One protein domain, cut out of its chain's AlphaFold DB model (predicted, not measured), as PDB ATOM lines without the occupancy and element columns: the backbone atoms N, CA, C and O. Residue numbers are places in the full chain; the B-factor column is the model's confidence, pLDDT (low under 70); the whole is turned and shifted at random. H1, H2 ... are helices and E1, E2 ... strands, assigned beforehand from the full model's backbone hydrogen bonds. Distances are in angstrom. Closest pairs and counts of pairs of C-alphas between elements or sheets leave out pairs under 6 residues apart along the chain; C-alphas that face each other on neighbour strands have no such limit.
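AT A GLANCE: This is residues 7 to 91 and 212 to 257 of the 260 residues of an uncharacterized protein of Chryseolinea flava (UniProt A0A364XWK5). A small, strongly twisted sheet, E1 E4 E5 E2, makes the middle of the domain, with the long helix H6 crossing one face. H3, H4 and the short strand E3 gather toward one end of the longest axis, and H1, H2 and H5 toward the other. The printed part has 131 residues, with six named helices and five named strands in the order E1 H1 H2 E2 E3 H3 E4 H4 E5 H5 H6. The sheet is antiparallel, and the class is mixed, helices and strands. The whole is compact, with a radius of gyration of the C-alphas of 14.6 A and spans of 42 by 30 by 26 A.

IN THESE COORDINATES: The sheet holds E1, residues 7 to 10, from C-alpha 7 at (23.578, 42.263, 38.284); E4, residues 74 to 82, 21.1 A long; E5, residues 214 to 219, 15.3 A; and E2, residues 35 to 38. E4 bends by 76 degrees at residue 77. E3, residues 42 to 44, pairs with no named strand. H6, residues 242 to 255, is 20.2 A long and ends at C-alpha 255 (19.910, 44.440, 21.200). H3, residues 50 to 63, is 20.0 A long. The shorter helices are H1, residues 14 to 18, H2, 22 to 28, H4, 83 to 90, and H5, 220 to 228.

HOW THE PARTS SIT: E1 and E2 are edge strands. N 9 and O 79 are 2.8 A apart between E1 and E4, N 80 and O 214 2.8 A between E4 and E5, and N 38 and O 215 2.9 A between E5 and E2. H6 is on the sheet at a height of 6.8 A, only just over E5, on which 3 of its C-alphas fall; it runs across the strands, at 90 degrees to E5 on the local plane. The C-alphas of Ile 35 and Trp 245 are the closest of E2 and H6, 5.6 A apart. H4 is on the opposite face and stands up from the sheet, its line rising 64 degrees. H3 only grazes the sheet with residues 59 to 63. Its residues 60 to 63 touch H4, about perpendicular at 85 degrees; the closest C-alphas, of Trp 60 and Leu 89, are 5.8 A apart. The closest C-alphas of E3 and H3 are those of Phe 43 and Asn 56, 5.5 A. H5 is on the sheet and stands up from it, its line rising 63 degrees. H2 and H5 only just touch, with 3 pairs of C-alphas within 8 A, the closest those of Lys 28 and Ile 227, 5.9 A. H1 and H2 are close but not clearly touching, Tyr 15 and Phe 25 having the closest C-alphas, 6.0 A apart. Every O i to N i+4 pair is within hydrogen-bond range in H2, H3, H4 and H6; H5 has 4 of 5, and H1 0 of 1 but 2 of 2 O i to N i+3 pairs.

THE WHOLE: The C-alphas of Thr 48 and Arg 257 are the two farthest apart, 42.5 A. Residues 92 to 211 are not printed, and C-alphas 91 and 212 are 20.0 A apart across the cut. The link from H5 to H6, residues 229 to 241, is long. The mean pLDDT of the printed part is 94.5, and no printed residue is under 70.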
ATOM      1  N   VAL A   7      23.483  42.293  39.743       96.12
ATOM      2  CA  VAL A   7      23.578  42.263  38.284       96.12
ATOM      3  C   VAL A   7      22.217  41.872  37.730       96.12
ATOM      4  O   VAL A   7      21.598  40.927  38.220       96.12
ATOM      5  N   ILE A   8      21.746  42.614  36.728       96.44
ATOM      6  CA  ILE A   8      20.499  42.330  36.015       96.44
ATOM      7  C   ILE A   8      20.859  41.783  34.640       96.44
ATOM      8  O   ILE A   8      21.584  42.418  33.878       96.44
ATOM      9  N   LEU A   9      20.332  40.606  34.331       96.75
ATOM     10  CA  LEU A   9      20.503  39.928  33.060       96.75
ATOM     11  C   LEU A   9      19.161  39.887  32.330       96.75
ATOM     12  O   LEU A   9      18.158  39.432  32.887       96.75
ATOM     13  N   TYR A  10      19.154  40.346  31.080       96.62
ATOM     14  CA  TYR A  10      17.972  40.383  30.223       96.62
ATOM     15  C   TYR A  10      18.042  39.267  29.181       96.62
ATOM     16  O   TYR A  10      19.007  39.179  28.425       96.62
ATOM     17  N   ASN A  11      17.001  38.440  29.097       96.75
ATOM     18  CA  ASN A  11      16.834  37.507  27.992       96.75
ATOM     19  C   ASN A  11      16.194  38.229  26.799       96.75
ATOM     20  O   ASN A  11      14.971  38.265  26.661       96.75
ATOM     21  N   THR A  12      17.016  38.818  25.934       95.44
ATOM     22  CA  THR A  12      16.562  39.476  24.695       95.44
ATOM     23  C   THR A  12      16.428  38.513  23.512       95.44
ATOM     24  O   THR A  12      16.020  38.937  22.434       95.44
ATOM     25  N   ARG A  13      16.717  37.218  23.718       95.31
ATOM     26  CA  ARG A  13      16.653  36.131  22.721       95.31
ATOM     27  C   ARG A  13      15.474  35.177  22.942       95.31
ATOM     28  O   ARG A  13      15.391  34.119  22.324       95.31
ATOM     29  N   ILE A  14      14.537  35.555  23.809       95.25
ATOM     30  CA  ILE A  14      13.387  34.719  24.177       95.25
ATOM     31  C   ILE A  14      12.451  34.421  22.995       95.25
ATOM     32  O   ILE A  14      11.742  33.422  23.000       95.25
ATOM     33  N   TYR A  15      12.470  35.274  21.969       94.81
ATOM     34  CA  TYR A  15      11.691  35.114  20.743       94.81
ATOM     35  C   TYR A  15      12.125  33.901  19.904       94.81
ATOM     36  O   TYR A  15      11.321  33.352  19.149       94.81
ATOM     37  N   GLU A  16      13.382  33.471  20.050       95.12
ATOM     38  CA  GLU A  16      13.951  32.345  19.306       95.12
ATOM     39  C   GLU A  16      13.290  31.015  19.689       95.12
ATOM     40  O   GLU A  16      13.240  30.106  18.868       95.12
ATOM     41  N   GLU A  17      12.724  30.914  20.897       92.56
ATOM     42  CA  GLU A  17      11.987  29.731  21.375       92.56
ATOM     43  C   GLU A  17      10.847  29.319  20.437       92.56
ATOM     44  O   GLU A  17      10.537  28.137  20.328       92.56
ATOM     45  N   GLU A  18      10.235  30.291  19.760       92.62
ATOM     46  CA  GLU A  18       9.107  30.078  18.847       92.62
ATOM     47  C   GLU A  18       9.482  30.392  17.394       92.62
ATOM     48  O   GLU A  18       8.607  30.531  16.541       92.62
ATOM     49  N   ASN A  19      10.783  30.522  17.096       93.81
ATOM     50  CA  ASN A  19      11.306  30.890  15.776       93.81
ATOM     51  C   ASN A  19      10.656  32.160  15.190       93.81
ATOM     52  O   ASN A  19      10.453  32.271  13.979       93.81
ATOM     53  N   LEU A  20      10.306  33.117  16.051       94.19
ATOM     54  CA  LEU A  20       9.713  34.381  15.624       94.19
ATOM     55  C   LEU A  20      10.798  35.358  15.164       94.19
ATOM     56  O   LEU A  20      11.957  35.247  15.547       94.19
ATOM     57  N   GLN A  21      10.421  36.341  14.349       95.69
ATOM     58  CA  GLN A  21      11.266  37.518  14.142       95.69
ATOM     59  C   GLN A  21      11.080  38.500  15.316       95.69
ATOM     60  O   GLN A  21       9.999  38.517  15.920       95.69
ATOM     61  N   PRO A  22      12.093  39.313  15.675       96.31
ATOM     62  CA  PRO A  22      12.009  40.203  16.835       96.31
ATOM     63  C   PRO A  22      10.832  41.193  16.802       96.31
ATOM     64  O   PRO A  22      10.193  41.431  17.826       96.31
ATOM     65  N   ASP A  23      10.522  41.748  15.634       95.69
ATOM     66  CA  ASP A  23       9.395  42.656  15.393       95.69
ATOM     67  C   ASP A  23       8.043  41.948  15.566       95.69
ATOM     68  O   ASP A  23       7.162  42.446  16.266       95.69
ATOM     69  N   VAL A  24       7.912  40.735  15.025       95.06
ATOM     70  CA  VAL A  24       6.716  39.897  15.199       95.06
ATOM     71  C   VAL A  24       6.502  39.555  16.675       95.06
ATOM     72  O   VAL A  24       5.370  39.578  17.166       95.06
ATOM     73  N   PHE A  25       7.580  39.270  17.410       95.75
ATOM     74  CA  PHE A  25       7.501  39.029  18.848       95.75
ATOM     75  C   PHE A  25       7.004  40.270  19.603       95.75
ATOM     76  O   PHE A  25       6.107  40.150  20.441       95.75
ATOM     77  N   LEU A  26       7.541  41.460  19.298       94.69
ATOM     78  CA  LEU A  26       7.091  42.713  19.915       94.69
ATOM     79  C   LEU A  26       5.617  42.997  19.648       94.69
ATOM     80  O   LEU A  26       4.907  43.381  20.577       94.69
ATOM     81  N   GLU A  27       5.142  42.753  18.428       94.12
ATOM     82  CA  GLU A  27       3.728  42.919  18.094       94.12
ATOM     83  C   GLU A  27       2.826  42.004  18.926       94.12
ATOM     84  O   GLU A  27       1.763  42.435  19.381       94.12
ATOM     85  N   LYS A  28       3.260  40.769  19.203       94.31
ATOM     86  CA  LYS A  28       2.522  39.841  20.073       94.31
ATOM     87  C   LYS A  28       2.472  40.305  21.526       94.31
ATOM     88  O   LYS A  28       1.444  40.164  22.183       94.31
ATOM     89  N   VAL A  29       3.546  40.910  22.032       94.69
ATOM     90  CA  VAL A  29       3.605  41.412  23.417       94.69
ATOM     91  C   VAL A  29       3.255  42.898  23.558       94.69
ATOM     92  O   VAL A  29       3.431  43.472  24.640       94.69
ATOM     93  N   LYS A  30       2.754  43.551  22.502       94.00
ATOM     94  CA  LYS A  30       2.538  45.009  22.501       94.00
ATOM     95  C   LYS A  30       1.544  45.471  23.559       94.00
ATOM     96  O   LYS A  30       1.744  46.519  24.163       94.00
ATOM     97  N   LEU A  31       0.520  44.655  23.818       93.81
ATOM     98  CA  LEU A  31      -0.532  44.944  24.795       93.81
ATOM     99  C   LEU A  31      -0.121  44.609  26.231       93.81
ATOM    100  O   LEU A  31      -0.750  45.086  27.169       93.81
ATOM    101  N   VAL A  32       0.950  43.838  26.426       95.69
ATOM    102  CA  VAL A  32       1.463  43.547  27.766       95.69
ATOM    103  C   VAL A  32       2.022  44.832  28.370       95.69
ATOM    104  O   VAL A  32       2.905  45.471  27.780       95.69
ATOM    105  N   GLN A  33       1.543  45.184  29.563       94.94
ATOM    106  CA  GLN A  33       1.964  46.379  30.299       94.94
ATOM    107  C   GLN A  33       2.827  46.052  31.521       94.94
ATOM    108  O   GLN A  33       3.606  46.897  31.964       94.94
ATOM    109  N   ARG A  34       2.697  44.844  32.080       96.38
ATOM    110  CA  ARG A  34       3.427  44.403  33.276       96.38
ATOM    111  C   ARG A  34       3.912  42.969  33.122       96.38
ATOM    112  O   ARG A  34       3.396  42.214  32.304       96.38
ATOM    113  N   ILE A  35       4.885  42.580  33.937       96.50
ATOM    114  CA  ILE A  35       5.401  41.210  33.982       96.50
ATOM    115  C   ILE A  35       5.394  40.687  35.414       96.50
ATOM    116  O   ILE A  35       5.696  41.439  36.339       96.50
ATOM    117  N   ARG A  36       5.068  39.403  35.609       96.06
ATOM    118  CA  ARG A  36       5.142  38.763  36.931       96.06
ATOM    119  C   ARG A  36       6.574  38.809  37.438       96.06
ATOM    120  O   ARG A  36       7.475  38.392  36.711       96.06
ATOM    121  N   THR A  37       6.756  39.210  38.690       95.50
ATOM    122  CA  THR A  37       8.060  39.234  39.356       95.50
ATOM    123  C   THR A  37       7.998  38.406  40.639       95.50
ATOM    124  O   THR A  37       7.051  38.500  41.416       95.50
ATOM    125  N   SER A  38       8.988  37.540  40.863       94.81
ATOM    126  CA  SER A  38       9.062  36.710  42.070       94.81
ATOM    127  C   SER A  38      10.503  36.467  42.526       94.81
ATOM    128  O   SER A  38      11.453  36.975  41.930       94.81
ATOM    129  N   ARG A  39      10.653  35.724  43.631       93.62
ATOM    130  CA  ARG A  39      11.939  35.245  44.171       93.62
ATOM    131  C   ARG A  39      12.001  33.720  44.289       93.62
ATOM    132  O   ARG A  39      12.644  33.178  45.184       93.62
ATOM    133  N   GLN A  40      11.229  33.025  43.456       91.19
ATOM    134  CA  GLN A  40      11.083  31.568  43.540       91.19
ATOM    135  C   GLN A  40      12.273  30.830  42.917       91.19
ATOM    136  O   GLN A  40      12.567  29.698  43.308       91.19
ATOM    137  N   LEU A  41      12.967  31.458  41.963       94.50
ATOM    138  CA  LEU A  41      14.201  30.916  41.413       94.50
ATOM    139  C   LEU A  41      15.341  31.105  42.423       94.50
ATOM    140  O   LEU A  41      15.506  32.179  42.994       94.50
ATOM    141  N   LYS A  42      16.144  30.061  42.637       96.00
ATOM    142  CA  LYS A  42      17.268  30.090  43.579       96.00
ATOM    143  C   LYS A  42      18.454  29.284  43.066       96.00
ATOM    144  O   LYS A  42      18.260  28.238  42.443       96.00
ATOM    145  N   PHE A  43      19.658  29.750  43.380       97.62
ATOM    146  CA  PHE A  43      20.882  28.959  43.272       97.62
ATOM    147  C   PHE A  43      21.166  28.307  44.628       97.62
ATOM    148  O   PHE A  43      21.126  28.996  45.645       97.62
ATOM    149  N   SER A  44      21.432  27.003  44.664       97.12
ATOM    150  CA  SER A  44      21.600  26.269  45.927       97.12
ATOM    151  C   SER A  44      23.013  25.731  46.106       97.12
ATOM    152  O   SER A  44      23.509  24.995  45.259       97.12
ATOM    153  N   PHE A  45      23.637  26.025  47.243       96.81
ATOM    154  CA  PHE A  45      24.859  25.353  47.695       96.81
ATOM    155  C   PHE A  45      24.573  24.075  48.496       96.81
ATOM    156  O   PHE A  45      25.506  23.364  48.853       96.81
ATOM    157  N   LEU A  46      23.298  23.745  48.732       96.00
ATOM    158  CA  LEU A  46      22.860  22.465  49.292       96.00
ATOM    159  C   LEU A  46      21.801  21.816  48.380       96.00
ATOM    160  O   LEU A  46      20.630  21.734  48.761       96.00
ATOM    161  N   PRO A  47      22.167  21.367  47.163       96.88
ATOM    162  CA  PRO A  47      21.218  20.735  46.254       96.88
ATOM    163  C   PRO A  47      20.663  19.445  46.866       96.88
ATOM    164  O   PRO A  47      21.416  18.528  47.185       96.88
ATOM    165  N   THR A  48      19.345  19.351  47.018       96.56
ATOM    166  CA  THR A  48      18.694  18.195  47.666       96.56
ATOM    167  C   THR A  48      18.145  17.171  46.678       96.56
ATOM    168  O   THR A  48      17.633  16.121  47.057       96.56
ATOM    169  N   SER A  49      18.224  17.477  45.385       96.19
ATOM    170  CA  SER A  49      17.694  16.644  44.312       96.19
ATOM    171  C   SER A  49      18.443  16.877  43.003       96.19
ATOM    172  O   SER A  49      19.069  17.921  42.807       96.19
ATOM    173  N   ALA A  50      18.298  15.945  42.057       94.75
ATOM    174  CA  ALA A  50      18.790  16.125  40.690       94.75
ATOM    175  C   ALA A  50      18.203  17.381  40.016       94.75
ATOM    176  O   ALA A  50      18.898  18.053  39.262       94.75
ATOM    177  N   LYS A  51      16.959  17.759  40.350       94.69
ATOM    178  CA  LYS A  51      16.328  18.994  39.855       94.69
ATOM    179  C   LYS A  51      17.006  20.257  40.386       94.69
ATOM    180  O   LYS A  51      17.102  21.244  39.664       94.69
ATOM    181  N   ASP A  52      17.485  20.248  41.631       95.62
ATOM    182  CA  ASP A  52      18.240  21.381  42.176       95.62
ATOM    183  C   ASP A  52      19.582  21.547  41.450       95.62
ATOM    184  O   ASP A  52      19.972  22.672  41.135       95.62
ATOM    185  N   LEU A  53      20.256  20.432  41.144       95.38
ATOM    186  CA  LEU A  53      21.490  20.415  40.355       95.38
ATOM    187  C   LEU A  53      21.264  20.910  38.929       95.38
ATOM    188  O   LEU A  53      22.006  21.762  38.442       95.38
ATOM    189  N   GLU A  54      20.217  20.411  38.277       95.94
ATOM    190  CA  GLU A  54      19.825  20.851  36.944       95.94
ATOM    191  C   GLU A  54      19.518  22.350  36.936       95.94
ATOM    192  O   GLU A  54      20.042  23.075  36.092       95.94
ATOM    193  N   ARG A  55      18.761  22.855  37.917       96.31
ATOM    194  CA  ARG A  55      18.488  24.291  38.053       96.31
ATOM    195  C   ARG A  55      19.771  25.103  38.225       96.31
ATOM    196  O   ARG A  55      19.919  26.120  37.554       96.31
ATOM    197  N   ASN A  56      20.703  24.677  39.081       97.50
ATOM    198  CA  ASN A  56      22.000  25.348  39.214       97.50
ATOM    199  C   ASN A  56      22.754  25.386  37.879       97.50
ATOM    200  O   ASN A  56      23.298  26.430  37.519       97.50
ATOM    201  N   ASN A  57      22.745  24.277  37.132       97.00
ATOM    202  CA  ASN A  57      23.340  24.226  35.802       97.00
ATOM    203  C   ASN A  57      22.656  25.206  34.838       97.00
ATOM    204  O   ASN A  57      23.331  25.986  34.178       97.00
ATOM    205  N   LYS A  58      21.322  25.242  34.795       97.31
ATOM    206  CA  LYS A  58      20.586  26.176  33.933       97.31
ATOM    207  C   LYS A  58      20.831  27.640  34.295       97.31
ATOM    208  O   LYS A  58      20.930  28.474  33.400       97.31
ATOM    209  N   ILE A  59      20.988  27.961  35.580       97.62
ATOM    210  CA  ILE A  59      21.390  29.304  36.019       97.62
ATOM    211  C   ILE A  59      22.806  29.622  35.516       97.62
ATOM    212  O   ILE A  59      23.035  30.714  35.000       97.62
ATOM    213  N   TRP A  60      23.746  28.678  35.618       98.06
ATOM    214  CA  TRP A  60      25.099  28.849  35.085       98.06
ATOM    215  C   TRP A  60      25.101  29.043  33.561       98.06
ATOM    216  O   TRP A  60      25.729  29.981  33.075       98.06
ATOM    217  N   GLU A  61      24.359  28.224  32.810       97.75
ATOM    218  CA  GLU A  61      24.191  28.352  31.354       97.75
ATOM    219  C   GLU A  61      23.619  29.732  30.978       97.75
ATOM    220  O   GLU A  61      24.124  30.382  30.062       97.75
ATOM    221  N   PHE A  62      22.616  30.209  31.725       97.06
ATOM    222  CA  PHE A  62      22.001  31.524  31.525       97.06
ATOM    223  C   PHE A  62      22.996  32.670  31.736       97.06
ATOM    224  O   PHE A  62      23.121  33.543  30.877       97.06
ATOM    225  N   VAL A  63      23.757  32.642  32.837       97.25
ATOM    226  CA  VAL A  63      24.831  33.618  33.107       97.25
ATOM    227  C   VAL A  63      25.923  33.568  32.028       97.25
ATOM    228  O   VAL A  63      26.572  34.576  31.743       97.25
ATOM    229  N   ASN A  64      26.114  32.413  31.390       96.75
ATOM    230  CA  ASN A  64      27.157  32.193  30.393       96.75
ATOM    231  C   ASN A  64      26.695  32.309  28.932       96.75
ATOM    232  O   ASN A  64      27.447  31.956  28.026       96.75
ATOM    233  N   GLY A  65      25.526  32.906  28.687       91.56
ATOM    234  CA  GLY A  65      25.092  33.338  27.353       91.56
ATOM    235  C   GLY A  65      24.028  32.459  26.699       91.56
ATOM    236  O   GLY A  65      23.487  32.843  25.662       91.56
ATOM    237  N   ASN A  66      23.656  31.329  27.307       95.19
ATOM    238  CA  ASN A  66      22.454  30.603  26.908       95.19
ATOM    239  C   ASN A  66      21.228  31.226  27.592       95.19
ATOM    240  O   ASN A  66      20.689  30.683  28.555       95.19
ATOM    241  N   SER A  67      20.779  32.379  27.095       91.94
ATOM    242  CA  SER A  67      19.661  33.139  27.679       91.94
ATOM    243  C   SER A  67      18.345  32.351  27.752       91.94
ATOM    244  O   SER A  67      17.462  32.704  28.524       91.94
ATOM    245  N   ASN A  68      18.222  31.251  27.009       94.00
ATOM    246  CA  ASN A  68      17.041  30.394  26.994       94.00
ATOM    247  C   ASN A  68      17.156  29.160  27.911       94.00
ATOM    248  O   ASN A  68      16.202  28.400  28.056       94.00
ATOM    249  N   ALA A  69      18.278  28.984  28.621       94.88
ATOM    250  CA  ALA A  69      18.523  27.838  29.503       94.88
ATOM    251  C   ALA A  69      17.435  27.608  30.570       94.88
ATOM    252  O   ALA A  69      17.172  26.471  30.962       94.88
ATOM    253  N   LEU A  70      16.793  28.679  31.048       93.38
ATOM    254  CA  LEU A  70      15.796  28.631  32.123       93.38
ATOM    255  C   LEU A  70      14.348  28.450  31.628       93.38
ATOM    256  O   LEU A  70      13.436  28.368  32.448       93.38
ATOM    257  N   ASN A  71      14.108  28.352  30.317       88.31
ATOM    258  CA  ASN A  71      12.772  28.414  29.710       88.31
ATOM    259  C   ASN A  71      11.948  27.107  29.769       88.31
ATOM    260  O   ASN A  71      11.211  26.784  28.832       88.31
ATOM    261  N   TYR A  72      12.045  26.345  30.860       81.69
ATOM    262  CA  TYR A  72      11.371  25.050  31.019       81.69
ATOM    263  C   TYR A  72       9.989  25.183  31.682       81.69
ATOM    264  O   TYR A  72       8.964  24.853  31.080       81.69
ATOM    265  N   ASP A  73       9.930  25.693  32.916       83.31
ATOM    266  CA  ASP A  73       8.676  25.831  33.670       83.31
ATOM    267  C   ASP A  73       8.025  27.197  33.506       83.31
ATOM    268  O   ASP A  73       6.798  27.331  33.476       83.31
ATOM    269  N   HIS A  74       8.859  28.206  33.345       91.81
ATOM    270  CA  HIS A  74       8.486  29.577  33.078       91.81
ATOM    271  C   HIS A  74       9.377  30.097  31.960       91.81
ATOM    272  O   HIS A  74      10.465  29.575  31.739       91.81
ATOM    273  N   LYS A  75       8.910  31.117  31.248       94.81
ATOM    274  CA  LYS A  75       9.710  31.812  30.242       94.81
ATOM    275  C   LYS A  75      10.292  33.044  30.913       94.81
ATOM    276  O   LYS A  75       9.544  33.958  31.264       94.81
ATOM    277  N   TYR A  76      11.588  33.008  31.205       95.69
ATOM    278  CA  TYR A  76      12.255  34.026  32.013       95.69
ATOM    279  C   TYR A  76      12.799  35.139  31.122       95.69
ATOM    280  O   TYR A  76      13.572  34.896  30.198       95.69
ATOM    281  N   PHE A  77      12.404  36.369  31.441       96.94
ATOM    282  CA  PHE A  77      12.786  37.575  30.707       96.94
ATOM    283  C   PHE A  77      13.915  38.320  31.409       96.94
ATOM    284  O   PHE A  77      14.774  38.911  30.758       96.94
ATOM    285  N   ILE A  78      13.909  38.310  32.744       97.12
ATOM    286  CA  ILE A  78      14.864  39.054  33.563       97.12
ATOM    287  C   ILE A  78      15.257  38.183  34.740       97.12
ATOM    288  O   ILE A  78      14.382  37.679  35.443       97.12
ATOM    289  N   ILE A  79      16.559  38.055  34.976       97.31
ATOM    290  CA  ILE A  79      17.115  37.466  36.191       97.31
ATOM    291  C   ILE A  79      18.026  38.504  36.839       97.31
ATOM    292  O   ILE A  79      18.948  39.012  36.207       97.31
ATOM    293  N   MET A  80      17.777  38.808  38.107       97.44
ATOM    294  CA  MET A  80      18.642  39.630  38.936       97.44
ATOM    295  C   MET A  80      19.227  38.778  40.059       97.44
ATOM    296  O   MET A  80      18.506  38.131  40.824       97.44
ATOM    297  N   LEU A  81      20.551  38.808  40.157       96.75
ATOM    298  CA  LEU A  81      21.334  38.027  41.102       96.75
ATOM    299  C   LEU A  81      22.387  38.911  41.788       96.75
ATOM    300  O   LEU A  81      22.797  39.922  41.209       96.75
ATOM    301  N   PRO A  82      22.841  38.555  43.003       95.81
ATOM    302  CA  PRO A  82      23.943  39.258  43.651       95.81
ATOM    303  C   PRO A  82      25.199  39.252  42.775       95.81
ATOM    304  O   PRO A  82      25.515  38.234  42.157       95.81
ATOM    305  N   ASP A  83      25.935  40.362  42.751       95.69
ATOM    306  CA  ASP A  83      27.127  40.526  41.910       95.69
ATOM    307  C   ASP A  83      28.197  39.464  42.195       95.69
ATOM    308  O   ASP A  83      28.721  38.856  41.267       95.69
ATOM    309  N   TRP A  84      28.431  39.123  43.464       95.00
ATOM    310  CA  TRP A  84      29.366  38.051  43.825       95.00
ATOM    311  C   TRP A  84      28.973  36.699  43.205       95.00
ATOM    312  O   TRP A  84      29.836  35.958  42.735       95.00
ATOM    313  N   LEU A  85      27.670  36.384  43.156       96.81
ATOM    314  CA  LEU A  85      27.179  35.135  42.574       96.81
ATOM    315  C   LEU A  85      27.311  35.187  41.053       96.81
ATOM    316  O   LEU A  85      27.732  34.209  40.441       96.81
ATOM    317  N   HIS A  86      26.997  36.332  40.445       97.38
ATOM    318  CA  HIS A  86      27.203  36.545  39.018       97.38
ATOM    319  C   HIS A  86      28.669  36.346  38.629       97.38
ATOM    320  O   HIS A  86      28.953  35.551  37.737       97.38
ATOM    321  N   GLN A  87      29.603  37.006  39.317       96.31
ATOM    322  CA  GLN A  87      31.031  36.876  39.040       96.31
ATOM    323  C   GLN A  87      31.521  35.443  39.275       96.31
ATOM    324  O   GLN A  87      32.235  34.897  38.434       96.31
ATOM    325  N   PHE A  88      31.088  34.794  40.360       96.56
ATOM    326  CA  PHE A  88      31.396  33.387  40.612       96.56
ATOM    327  C   PHE A  88      30.978  32.493  39.439       96.56
ATOM    328  O   PHE A  88      31.796  31.722  38.941       96.56
ATOM    329  N   LEU A  89      29.736  32.619  38.963       97.44
ATOM    330  CA  LEU A  89      29.206  31.799  37.870       97.44
ATOM    331  C   LEU A  89      29.807  32.157  36.504       97.44
ATOM    332  O   LEU A  89      30.014  31.270  35.679       97.44
ATOM    333  N   ARG A  90      30.089  33.440  36.261       96.56
ATOM    334  CA  ARG A  90      30.627  33.943  34.992       96.56
ATOM    335  C   ARG A  90      32.092  33.571  34.785       96.56
ATOM    336  O   ARG A  90      32.506  33.332  33.656       96.56
ATOM    337  N   PHE A  91      32.874  33.537  35.861       95.31
ATOM    338  CA  PHE A  91      34.317  33.284  35.808       95.31
ATOM    339  C   PHE A  91      34.710  31.879  36.279       95.31
ATOM    340  O   PHE A  91      35.892  31.596  36.454       95.31
ATOM    341  N   PRO A 212      18.361  33.345  46.837       95.56
ATOM    342  CA  PRO A 212      17.172  33.699  46.075       95.56
ATOM    343  C   PRO A 212      17.529  34.706  44.979       95.56
ATOM    344  O   PRO A 212      18.227  35.690  45.229       95.56
ATOM    345  N   LEU A 213      17.027  34.467  43.772       96.44
ATOM    346  CA  LEU A 213      17.186  35.352  42.623       96.44
ATOM    347  C   LEU A 213      15.870  36.089  42.396       96.44
ATOM    348  O   LEU A 213      14.805  35.493  42.527       96.44
ATOM    349  N   VAL A 214      15.924  37.373  42.051       96.25
ATOM    350  CA  VAL A 214      14.720  38.079  41.597       96.25
ATOM    351  C   VAL A 214      14.536  37.767  40.122       96.25
ATOM    352  O   VAL A 214      15.480  37.866  39.340       96.25
ATOM    353  N   ASN A 215      13.333  37.369  39.737       96.06
ATOM    354  CA  ASN A 215      13.064  36.893  38.392       96.06
ATOM    355  C   ASN A 215      11.752  37.462  37.851       96.06
ATOM    356  O   ASN A 215      10.737  37.426  38.545       96.06
ATOM    357  N   SER A 216      11.757  37.908  36.596       97.31
ATOM    358  CA  SER A 216      10.552  38.320  35.872       97.31
ATOM    359  C   SER A 216      10.258  37.361  34.725       97.31
ATOM    360  O   SER A 216      11.158  37.008  33.958       97.31
ATOM    361  N   TYR A 217       9.015  36.891  34.634       96.50
ATOM    362  CA  TYR A 217       8.677  35.737  33.803       96.50
ATOM    363  C   TYR A 217       7.235  35.729  33.300       96.50
ATOM    364  O   TYR A 217       6.338  36.329  33.892       96.50
ATOM    365  N   PHE A 218       7.006  34.958  32.238       96.19
ATOM    366  CA  PHE A 218       5.680  34.474  31.863       96.19
ATOM    367  C   PHE A 218       5.503  33.041  32.356       96.19
ATOM    368  O   PHE A 218       6.398  32.200  32.230       96.19
ATOM    369  N   SER A 219       4.327  32.737  32.904       94.00
ATOM    370  CA  SER A 219       3.944  31.345  33.137       94.00
ATOM    371  C   SER A 219       3.668  30.631  31.803       94.00
ATOM    372  O   SER A 219       3.469  31.283  30.775       94.00
ATOM    373  N   LYS A 220       3.592  29.289  31.801       92.19
ATOM    374  CA  LYS A 220       3.234  28.522  30.587       92.19
ATOM    375  C   LYS A 220       1.899  28.975  29.987       92.19
ATOM    376  O   LYS A 220       1.749  29.011  28.769       92.19
ATOM    377  N   SER A 221       0.930  29.330  30.835       92.75
ATOM    378  CA  SER A 221      -0.383  29.793  30.381       92.75
ATOM    379  C   SER A 221      -0.342  31.214  29.823       92.75
ATOM    380  O   SER A 221      -1.049  31.497  28.860       92.75
ATOM    381  N   ASP A 222       0.485  32.103  30.375       93.69
ATOM    382  CA  ASP A 222       0.689  33.443  29.814       93.69
ATOM    383  C   ASP A 222       1.360  33.343  28.440       93.69
ATOM    384  O   ASP A 222       0.842  33.885  27.466       93.69
ATOM    385  N   TRP A 223       2.429  32.546  28.335       94.38
ATOM    386  CA  TRP A 223       3.134  32.297  27.076       94.38
ATOM    387  C   TRP A 223       2.209  31.750  25.987       94.38
ATOM    388  O   TRP A 223       2.132  32.303  24.893       94.38
ATOM    389  N   LYS A 224       1.429  30.708  26.305       93.19
ATOM    390  CA  LYS A 224       0.490  30.109  25.349       93.19
ATOM    391  C   LYS A 224      -0.584  31.094  24.886       93.19
ATOM    392  O   LYS A 224      -0.967  31.069  23.726       93.19
ATOM    393  N   ARG A 225      -1.105  31.939  25.777       93.44
ATOM    394  CA  ARG A 225      -2.183  32.876  25.423       93.44
ATOM    395  C   ARG A 225      -1.668  34.064  24.610       93.44
ATOM    396  O   ARG A 225      -2.345  34.473  23.673       93.44
ATOM    397  N   ILE A 226      -0.507  34.606  24.971       92.88
ATOM    398  CA  ILE A 226       0.015  35.864  24.415       92.88
ATOM    399  C   ILE A 226       0.908  35.615  23.199       92.88
ATOM    400  O   ILE A 226       0.757  36.285  22.187       92.88
ATOM    401  N   ILE A 227       1.836  34.659  23.287       92.88
ATOM    402  CA  ILE A 227       2.798  34.399  22.209       92.88
ATOM    403  C   ILE A 227       2.201  33.444  21.178       92.88
ATOM    404  O   ILE A 227       2.163  33.756  19.992       92.88
ATOM    405  N   LEU A 228       1.696  32.289  21.617       88.75
ATOM    406  CA  LEU A 228       1.124  31.303  20.690       88.75
ATOM    407  C   LEU A 228      -0.293  31.669  20.238       88.75
ATOM    408  O   LEU A 228      -0.718  31.274  19.157       88.75
ATOM    409  N   GLY A 229      -1.022  32.412  21.068       88.19
ATOM    410  CA  GLY A 229      -2.303  33.009  20.717       88.19
ATOM    411  C   GLY A 229      -2.160  34.469  20.293       88.19
ATOM    412  O   GLY A 229      -1.054  34.967  20.093       88.19
ATOM    413  N   ASP A 230      -3.302  35.148  20.214       83.12
ATOM    414  CA  ASP A 230      -3.407  36.589  19.945       83.12
ATOM    415  C   ASP A 230      -4.182  37.283  21.077       83.12
ATOM    416  O   ASP A 230      -5.111  38.071  20.873       83.12
ATOM    417  N   SER A 231      -3.856  36.910  22.318       88.75
ATOM    418  CA  SER A 231      -4.514  37.460  23.500       88.75
ATOM    419  C   SER A 231      -4.223  38.951  23.675       88.75
ATOM    420  O   SER A 231      -3.104  39.414  23.481       88.75
ATOM    421  N   LYS A 232      -5.238  39.689  24.136       87.94
ATOM    422  CA  LYS A 232      -5.132  41.093  24.558       87.94
ATOM    423  C   LYS A 232      -4.866  41.253  26.066       87.94
ATOM    424  O   LYS A 232      -5.202  42.283  26.633       87.94
ATOM    425  N   ASP A 233      -4.344  40.217  26.731       87.25
ATOM    426  CA  ASP A 233      -4.053  40.230  28.175       87.25
ATOM    427  C   ASP A 233      -2.872  41.170  28.477       87.25
ATOM    428  O   ASP A 233      -1.754  40.958  28.011       87.25
ATOM    429  N   GLU A 234      -3.122  42.202  29.282       89.69
ATOM    430  CA  GLU A 234      -2.116  43.194  29.682       89.69
ATOM    431  C   GLU A 234      -1.190  42.697  30.811       89.69
ATOM    432  O   GLU A 234      -0.215  43.372  31.159       89.69
ATOM    433  N   LEU A 235      -1.493  41.521  31.383       89.81
ATOM    434  CA  LEU A 235      -0.841  40.905  32.543       89.81
ATOM    435  C   LEU A 235      -0.867  41.764  33.816       89.81
ATOM    436  O   LEU A 235       0.058  41.740  34.629       89.81
ATOM    437  N   ILE A 236      -1.967  42.479  34.059       89.25
ATOM    438  CA  ILE A 236      -2.162  43.210  35.317       89.25
ATOM    439  C   ILE A 236      -2.564  42.226  36.425       89.25
ATOM    440  O   ILE A 236      -3.741  41.949  36.653       89.25
ATOM    441  N   ARG A 237      -1.562  41.661  37.102       87.38
ATOM    442  CA  ARG A 237      -1.718  40.838  38.315       87.38
ATOM    443  C   ARG A 237      -1.099  41.537  39.527       87.38
ATOM    444  O   ARG A 237      -0.344  42.494  39.369       87.38
ATOM    445  N   MET A 238      -1.402  41.039  40.727       90.50
ATOM    446  CA  MET A 238      -0.920  41.608  41.996       90.50
ATOM    447  C   MET A 238       0.611  41.591  42.093       90.50
ATOM    448  O   MET A 238       1.225  42.546  42.550       90.50
ATOM    449  N   GLU A 239       1.217  40.513  41.615       89.69
ATOM    450  CA  GLU A 239       2.655  40.256  41.590       89.69
ATOM    451  C   GLU A 239       3.360  40.816  40.346       89.69
ATOM    452  O   GLU A 239       4.534  40.524  40.119       89.69
ATOM    453  N   SER A 240       2.639  41.532  39.475       93.69
ATOM    454  CA  SER A 240       3.191  42.026  38.212       93.69
ATOM    455  C   SER A 240       3.647  43.475  38.309       93.69
ATOM    456  O   SER A 240       2.901  44.353  38.744       93.69
ATOM    457  N   GLU A 241       4.857  43.733  37.828       94.44
ATOM    458  CA  GLU A 241       5.520  45.031  37.900       94.44
ATOM    459  C   GLU A 241       5.702  45.631  36.499       94.44
ATOM    460  O   GLU A 241       6.005  44.926  35.532       94.44
ATOM    461  N   ALA A 242       5.512  46.949  36.381       96.12
ATOM    462  CA  ALA A 242       5.660  47.670  35.114       96.12
ATOM    463  C   ALA A 242       7.131  47.983  34.792       96.12
ATOM    464  O   ALA A 242       7.575  47.801  33.662       96.12
ATOM    465  N   GLU A 243       7.906  48.425  35.786       96.12
ATOM    466  CA  GLU A 243       9.287  48.880  35.584       96.12
ATOM    467  C   GLU A 243      10.211  47.794  34.995       96.12
ATOM    468  O   GLU A 243      10.905  48.093  34.018       96.12
ATOM    469  N   PRO A 244      10.222  46.534  35.486       95.56
ATOM    470  CA  PRO A 244      11.052  45.492  34.884       95.56
ATOM    471  C   PRO A 244      10.673  45.239  33.421       95.56
ATOM    472  O   PRO A 244      11.548  45.077  32.571       95.56
ATOM    473  N   TRP A 245       9.377  45.271  33.109       96.56
ATOM    474  CA  TRP A 245       8.873  45.052  31.757       96.56
ATOM    475  C   TRP A 245       9.320  46.140  30.776       96.56
ATOM    476  O   TRP A 245       9.787  45.821  29.682       96.56
ATOM    477  N   ILE A 246       9.245  47.411  31.186       96.25
ATOM    478  CA  ILE A 246       9.722  48.554  30.394       96.25
ATOM    479  C   ILE A 246      11.220  48.405  30.098       96.25
ATOM    480  O   ILE A 246      11.619  48.409  28.934       96.25
ATOM    481  N   LYS A 247      12.042  48.160  31.129       96.19
ATOM    482  CA  LYS A 247      13.500  47.999  30.970       96.19
ATOM    483  C   LYS A 247      13.878  46.821  30.073       96.19
ATOM    484  O   LYS A 247      14.858  46.890  29.324       96.19
ATOM    485  N   TRP A 248      13.124  45.723  30.154       97.12
ATOM    486  CA  TRP A 248      13.327  44.590  29.258       97.12
ATOM    487  C   TRP A 248      12.981  44.955  27.811       97.12
ATOM    488  O   TRP A 248      13.799  44.678  26.937       97.12
ATOM    489  N   LYS A 249      11.845  45.625  27.549       96.38
ATOM    490  CA  LYS A 249      11.470  46.078  26.193       96.38
ATOM    491  C   LYS A 249      12.527  47.003  25.588       96.38
ATOM    492  O   LYS A 249      12.938  46.790  24.452       96.38
ATOM    493  N   GLU A 250      13.014  47.981  26.350       95.50
ATOM    494  CA  GLU A 250      14.090  48.887  25.917       95.50
ATOM    495  C   GLU A 250      15.366  48.120  25.552       95.50
ATOM    496  O   GLU A 250      15.978  48.360  24.509       95.50
ATOM    497  N   SER A 251      15.753  47.154  26.390       95.56
ATOM    498  CA  SER A 251      16.912  46.301  26.120       95.56
ATOM    499  C   SER A 251      16.684  45.422  24.889       95.56
ATOM    500  O   SER A 251      17.578  45.299  24.060       95.56
ATOM    501  N   PHE A 252      15.487  44.863  24.716       96.56
ATOM    502  CA  PHE A 252      15.125  44.052  23.558       96.56
ATOM    503  C   PHE A 252      15.224  44.834  22.245       96.56
ATOM    504  O   PHE A 252      15.840  44.348  21.295       96.56
ATOM    505  N   VAL A 253      14.656  46.044  22.197       95.31
ATOM    506  CA  VAL A 253      14.710  46.937  21.026       95.31
ATOM    507  C   VAL A 253      16.158  47.283  20.684       95.31
ATOM    508  O   VAL A 253      16.555  47.179  19.523       95.31
ATOM    509  N   ARG A 254      16.965  47.627  21.698       94.56
ATOM    510  CA  ARG A 254      18.385  47.964  21.530       94.56
ATOM    511  C   ARG A 254      19.199  46.792  20.975       94.56
ATOM    512  O   ARG A 254      19.886  46.963  19.973       94.56
ATOM    513  N   GLU A 255      19.119  45.616  21.601       92.88
ATOM    514  CA  GLU A 255      19.910  44.440  21.200       92.88
ATOM    515  C   GLU A 255      19.517  43.920  19.808       92.88
ATOM    516  O   GLU A 255      20.378  43.497  19.038       92.88
ATOM    517  N   ASN A 256      18.233  44.010  19.444       92.31
ATOM    518  CA  ASN A 256      17.733  43.562  18.140       92.31
ATOM    519  C   ASN A 256      17.728  44.668  17.064       92.31
ATOM    520  O   ASN A 256      17.232  44.441  15.963       92.31
ATOM    521  N   ARG A 257      18.294  45.852  17.352       89.12
ATOM    522  CA  ARG A 257      18.416  46.996  16.419       89.12
ATOM    523  C   ARG A 257      17.093  47.409  15.768       89.12
ATOM    524  O   ARG A 257      17.056  47.804  14.600       89.12
TER     525      ARG A 257